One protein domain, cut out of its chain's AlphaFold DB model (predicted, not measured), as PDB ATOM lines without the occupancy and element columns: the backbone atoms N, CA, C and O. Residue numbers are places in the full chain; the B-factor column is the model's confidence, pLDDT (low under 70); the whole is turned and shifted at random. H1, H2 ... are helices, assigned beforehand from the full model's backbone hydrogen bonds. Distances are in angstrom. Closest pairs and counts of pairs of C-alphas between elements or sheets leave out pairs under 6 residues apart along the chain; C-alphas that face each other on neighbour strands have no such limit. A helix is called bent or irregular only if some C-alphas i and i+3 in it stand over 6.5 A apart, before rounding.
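This is residues 4 to 46 of the 89 residues of the protein "Transposase" of Enterococcus faecium 1,231,501 (UniProt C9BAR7). The longest helix, H1, and H2, which folds back beside its later part, make a loose helical hairpin; residues 28 to 33 lead from it to two short helices, H3 and H4, at the other end of a rod. The printed part has 43 residues, with helices H1, H2, H3, H4 in chain order and no named strand: all helix. It is loose, radius of gyration of the C-alphas 12.2 A, spans 35 by 16 by 15 A.

H1, residues 4 to 15, measures 16.8 A from C-alpha 4 at (5.125, -36.484, -49.819). H2, residues 20 to 27, measures 10.7 A; H3, residues 34 to 37, 5.5 A. H4, residues 40 to 46, measures 10.0 A to C-alpha 46 at (1.873, -44.435, -35.663); it is only just irregular, with C-alphas 41 and 44 7.0 A apart.

In the hairpin, H1 only just touches H2, with residues 12 to 15 alone and 3 pairs of C-alphas within 8 A; the closest, Ala 12 and Ile 23, are 5.9 A apart. They run opposite ways at a shallow tilt of 6 degrees. H3 and H4 only just touch, also with 3 pairs; the closest C-alphas, Phe 35 and Arg 43, are 6.5 A apart. H1 and H2 are each apart from H3 and H4. Every O i to N i+4 pair is within hydrogen-bond range in H1 and H2; H4 has 1 of 3, and 3 of 4 O i to N i+3 pairs; H3 is too short for an i+4 pair.

The farthest C-alphas, Gln 17 and Ala 41, are 35.5 A apart. The printed part has no cut, no link is long, and no printed residue is under 70 in pLDDT.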
ATOM      1  N   GLN A   4       4.404 -35.544 -50.668       80.75
ATOM      2  CA  GLN A   4       5.125 -36.484 -49.819       80.75
ATOM      3  C   GLN A   4       6.181 -37.291 -50.583       80.75
ATOM      4  O   GLN A   4       7.315 -37.395 -50.123       80.75
ATOM      5  N   VAL A   5       5.842 -37.812 -51.767       84.69
ATOM      6  CA  VAL A   5       6.783 -38.581 -52.600       84.69
ATOM      7  C   VAL A   5       7.911 -37.677 -53.093       84.69
ATOM      8  O   VAL A   5       9.070 -38.076 -53.114       84.69
ATOM      9  N   ARG A   6       7.592 -36.415 -53.407       88.94
ATOM     10  CA  ARG A   6       8.599 -35.409 -53.760       88.94
ATOM     11  C   ARG A   6       9.573 -35.157 -52.607       88.94
ATOM     12  O   ARG A   6      10.774 -35.255 -52.817       88.94
ATOM     13  N   LYS A   7       9.072 -34.935 -51.386       91.25
ATOM     14  CA  LYS A   7       9.927 -34.763 -50.195       91.25
ATOM     15  C   LYS A   7      10.818 -35.981 -49.925       91.25
ATOM     16  O   LYS A   7      11.968 -35.812 -49.533       91.25
ATOM     17  N   LEU A   8      10.304 -37.193 -50.148       92.06
ATOM     18  CA  LEU A   8      11.079 -38.428 -50.018       92.06
ATOM     19  C   LEU A   8      12.217 -38.500 -51.049       92.06
ATOM     20  O   LEU A   8      13.337 -38.862 -50.697       92.06
ATOM     21  N   ASN A   9      11.949 -38.115 -52.298       92.50
ATOM     22  CA  ASN A   9      12.964 -38.065 -53.350       92.50
ATOM     23  C   ASN A   9      14.022 -36.985 -53.079       92.50
ATOM     24  O   ASN A   9      15.209 -37.245 -53.250       92.50
ATOM     25  N   ASP A  10      13.615 -35.806 -52.601       95.19
ATOM     26  CA  ASP A  10      14.541 -34.732 -52.221       95.19
ATOM     27  C   ASP A  10      15.467 -35.189 -51.078       95.19
ATOM     28  O   ASP A  10      16.684 -35.017 -51.145       95.19
ATOM     29  N   PHE A  11      14.909 -35.861 -50.061       94.56
ATOM     30  CA  PHE A  11      15.693 -36.501 -49.002       94.56
ATOM     31  C   PHE A  11      16.662 -37.550 -49.565       94.56
ATOM     32  O   PHE A  11      17.848 -37.529 -49.237       94.56
ATOM     33  N   ALA A  12      16.184 -38.443 -50.433       95.38
ATOM     34  CA  ALA A  12      17.013 -39.480 -51.031       95.38
ATOM     35  C   ALA A  12      18.197 -38.886 -51.805       95.38
ATOM     36  O   ALA A  12      19.322 -39.335 -51.608       95.38
ATOM     37  N   ASN A  13      17.971 -37.846 -52.609       95.62
ATOM     38  CA  ASN A  13      19.018 -37.184 -53.388       95.62
ATOM     39  C   ASN A  13      20.105 -36.565 -52.501       95.62
ATOM     40  O   ASN A  13      21.290 -36.717 -52.793       95.62
ATOM     41  N   ASN A  14      19.714 -35.932 -51.392       96.69
ATOM     42  CA  ASN A  14      20.656 -35.298 -50.465       96.69
ATOM     43  C   ASN A  14      21.572 -36.310 -49.760       96.69
ATOM     44  O   ASN A  14      22.726 -36.004 -49.478       96.69
ATOM     45  N   TRP A  15      21.072 -37.518 -49.485       96.69
ATOM     46  CA  TRP A  15      21.780 -38.517 -48.675       96.69
ATOM     47  C   TRP A  15      22.319 -39.707 -49.470       96.69
ATOM     48  O   TRP A  15      23.040 -40.539 -48.914       96.69
ATOM     49  N   TYR A  16      22.014 -39.799 -50.766       96.12
ATOM     50  CA  TYR A  16      22.431 -40.924 -51.598       96.12
ATOM     51  C   TYR A  16      23.954 -41.075 -51.660       96.12
ATOM     52  O   TYR A  16      24.452 -42.198 -51.629       96.12
ATOM     53  N   GLN A  17      24.691 -39.960 -51.706       95.88
ATOM     54  CA  GLN A  17      26.155 -39.978 -51.769       95.88
ATOM     55  C   GLN A  17      26.784 -40.522 -50.480       95.88
ATOM     56  O   GLN A  17      27.727 -41.305 -50.532       95.88
ATOM     57  N   THR A  18      26.236 -40.155 -49.320       97.69
ATOM     58  CA  THR A  18      26.766 -40.575 -48.013       97.69
ATOM     59  C   THR A  18      26.315 -41.987 -47.637       97.69
ATOM     60  O   THR A  18      27.101 -42.766 -47.100       97.69
ATOM     61  N   TYR A  19      25.062 -42.349 -47.937       97.31
ATOM     62  CA  TYR A  19      24.454 -43.615 -47.511       97.31
ATOM     63  C   TYR A  19      23.714 -44.344 -48.649       97.31
ATOM     64  O   TYR A  19      22.509 -44.608 -48.553       97.31
ATOM     65  N   PRO A  20      24.415 -44.768 -49.716       95.69
ATOM     66  CA  PRO A  20      23.778 -45.297 -50.926       95.69
ATOM     67  C   PRO A  20      22.971 -46.578 -50.679       95.69
ATOM     68  O   PRO A  20      21.911 -46.772 -51.272       95.69
ATOM     69  N   LYS A  21      23.438 -47.464 -49.789       96.44
ATOM     70  CA  LYS A  21      22.723 -48.708 -49.444       96.44
ATOM     71  C   LYS A  21      21.430 -48.433 -48.673       96.44
ATOM     72  O   LYS A  21      20.403 -49.029 -48.987       96.44
ATOM     73  N   LEU A  22      21.481 -47.522 -47.698       95.19
ATOM     74  CA  LEU A  22      20.322 -47.153 -46.882       95.19
ATOM     75  C   LEU A  22      19.235 -46.541 -47.759       95.19
ATOM     76  O   LEU A  22      18.101 -47.004 -47.723       95.19
ATOM     77  N   ILE A  23      19.597 -45.570 -48.601       96.81
ATOM     78  CA  ILE A  23      18.643 -44.917 -49.501       96.81
ATOM     79  C   ILE A  23      18.032 -45.914 -50.488       96.81
ATOM     80  O   ILE A  23      16.816 -45.927 -50.662       96.81
ATOM     81  N   LYS A  24      18.832 -46.815 -51.078       94.62
ATOM     82  CA  LYS A  24      18.303 -47.869 -51.961       94.62
ATOM     83  C   LYS A  24      17.301 -48.784 -51.259       94.62
ATOM     84  O   LYS A  24      16.292 -49.131 -51.864       94.62
ATOM     85  N   ASN A  25      17.569 -49.192 -50.021       94.38
ATOM     86  CA  ASN A  25      16.648 -50.046 -49.270       94.38
ATOM     87  C   ASN A  25      15.370 -49.292 -48.898       94.38
ATOM     88  O   ASN A  25      14.279 -49.828 -49.059       94.38
ATOM     89  N   LEU A  26      15.508 -48.039 -48.471       93.44
ATOM     90  CA  LEU A  26      14.399 -47.184 -48.070       93.44
ATOM     91  C   LEU A  26      13.443 -46.900 -49.239       93.44
ATOM     92  O   LEU A  26      12.235 -47.040 -49.082       93.44
ATOM     93  N   LEU A  27      13.964 -46.606 -50.436       92.19
ATOM     94  CA  LEU A  27      13.149 -46.396 -51.642       92.19
ATOM     95  C   LEU A  27      12.474 -47.674 -52.169       92.19
ATOM     96  O   LEU A  27      11.505 -47.586 -52.918       92.19
ATOM     97  N   LYS A  28      12.967 -48.861 -51.795       93.00
ATOM     98  CA  LYS A  28      12.343 -50.146 -52.150       93.00
ATOM     99  C   LYS A  28      11.173 -50.523 -51.243       93.00
ATOM    100  O   LYS A  28      10.470 -51.474 -51.565       93.00
ATOM    101  N   MET A  29      10.972 -49.837 -50.115       92.50
ATOM    102  CA  MET A  29       9.893 -50.157 -49.181       92.50
ATOM    103  C   MET A  29       8.545 -49.671 -49.741       92.50
ATOM    104  O   MET A  29       8.311 -48.462 -49.768       92.50
ATOM    105  N   PRO A  30       7.627 -50.573 -50.140       86.94
ATOM    106  CA  PRO A  30       6.380 -50.174 -50.799       86.94
ATOM    107  C   PRO A  30       5.435 -49.397 -49.870       86.94
ATOM    108  O   PRO A  30       4.693 -48.536 -50.327       86.94
ATOM    109  N   ASN A  31       5.506 -49.655 -48.559       89.62
ATOM    110  CA  ASN A  31       4.560 -49.138 -47.563       89.62
ATOM    111  C   ASN A  31       5.176 -48.088 -46.624       89.62
ATOM    112  O   ASN A  31       4.687 -47.866 -45.518       89.62
ATOM    113  N   LEU A  32       6.274 -47.445 -47.035       90.69
ATOM    114  CA  LEU A  32       7.014 -46.509 -46.180       90.69
ATOM    115  C   LEU A  32       6.153 -45.326 -45.704       90.69
ATOM    116  O   LEU A  32       6.319 -44.836 -44.590       90.69
ATOM    117  N   LEU A  33       5.239 -44.859 -46.556       91.00
ATOM    118  CA  LEU A  33       4.422 -43.670 -46.306       91.00
ATOM    119  C   LEU A  33       2.950 -43.983 -46.010       91.00
ATOM    120  O   LEU A  33       2.179 -43.047 -45.829       91.00
ATOM    121  N   THR A  34       2.557 -45.256 -45.899       90.94
ATOM    122  CA  THR A  34       1.153 -45.668 -45.691       90.94
ATOM    123  C   THR A  34       0.544 -45.076 -44.415       90.94
ATOM    124  O   THR A  34      -0.649 -44.799 -44.355       90.94
ATOM    125  N   PHE A  35       1.355 -44.784 -43.391       90.38
ATOM    126  CA  PHE A  35       0.866 -44.125 -42.174       90.38
ATOM    127  C   PHE A  35       0.287 -42.718 -42.433       90.38
ATOM    128  O   PHE A  35      -0.509 -42.217 -41.640       90.38
ATOM    129  N   MET A  36       0.667 -42.069 -43.540       90.38
ATOM    130  CA  MET A  36       0.134 -40.765 -43.937       90.38
ATOM    131  C   MET A  36      -1.301 -40.853 -44.465       90.38
ATOM    132  O   MET A  36      -1.980 -39.827 -44.490       90.38
ATOM    133  N   ASP A  37      -1.780 -42.040 -44.839       92.00
ATOM    134  CA  ASP A  37      -3.157 -42.240 -45.302       92.00
ATOM    135  C   ASP A  37      -4.161 -42.205 -44.135       92.00
ATOM    136  O   ASP A  37      -5.352 -41.970 -44.328       92.00
ATOM    137  N   PHE A  38      -3.681 -42.347 -42.895       92.94
ATOM    138  CA  PHE A  38      -4.498 -42.231 -41.691       92.94
ATOM    139  C   PHE A  38      -4.775 -40.765 -41.304       92.94
ATOM    140  O   PHE A  38      -3.994 -39.867 -41.651       92.94
ATOM    141  N   PRO A  39      -5.849 -40.488 -40.534       95.56
ATOM    142  CA  PRO A  39      -6.144 -39.155 -40.013       95.56
ATOM    143  C   PRO A  39      -4.978 -38.551 -39.212       95.56
ATOM    144  O   PRO A  39      -4.361 -39.263 -38.413       95.56
ATOM    145  N   PRO A  40      -4.700 -37.235 -39.332       93.75
ATOM    146  CA  PRO A  40      -3.617 -36.572 -38.600       93.75
ATOM    147  C   PRO A  40      -3.632 -36.822 -37.088       93.75
ATOM    148  O   PRO A  40      -2.570 -36.957 -36.489       93.75
ATOM    149  N   ALA A  41      -4.827 -36.956 -36.501       96.00
ATOM    150  CA  ALA A  41      -5.026 -37.212 -35.077       96.00
ATOM    151  C   ALA A  41      -4.334 -38.492 -34.569       96.00
ATOM    152  O   ALA A  41      -3.919 -38.526 -33.417       96.00
ATOM    153  N   ILE A  42      -4.169 -39.520 -35.413       95.19
ATOM    154  CA  ILE A  42      -3.554 -40.799 -35.011       95.19
ATOM    155  C   ILE A  42      -2.132 -40.989 -35.544       95.19
ATOM    156  O   ILE A  42      -1.411 -41.869 -35.077       95.19
ATOM    157  N   ARG A  43      -1.684 -40.149 -36.491       94.12
ATOM    158  CA  ARG A  43      -0.340 -40.266 -37.086       94.12
ATOM    159  C   ARG A  43       0.759 -40.187 -36.035       94.12
ATOM    160  O   ARG A  43       1.709 -40.954 -36.125       94.12
ATOM    161  N   GLY A  44       0.601 -39.311 -35.038       92.81
ATOM    162  CA  GLY A  44       1.554 -39.158 -33.935       92.81
ATOM    163  C   GLY A  44       1.854 -40.475 -33.223       92.81
ATOM    164  O   GLY A  44       3.014 -40.782 -32.968       92.81
ATOM    165  N   SER A  45       0.827 -41.289 -32.985       91.81
ATOM    166  CA  SER A  45       0.977 -42.613 -32.378       91.81
ATOM    167  C   SER A  45       1.589 -43.640 -33.334       91.81
ATOM    168  O   SER A  45       2.281 -44.540 -32.874       91.81
ATOM    169  N   LEU A  46       1.364 -43.507 -34.646       92.75
ATOM    170  CA  LEU A  46       1.873 -44.435 -35.663       92.75
ATOM    171  C   LEU A  46       3.362 -44.242 -35.975       92.75
ATOM    172  O   LEU A  46       4.080 -45.228 -36.117       92.75
TER     173      LEU A  46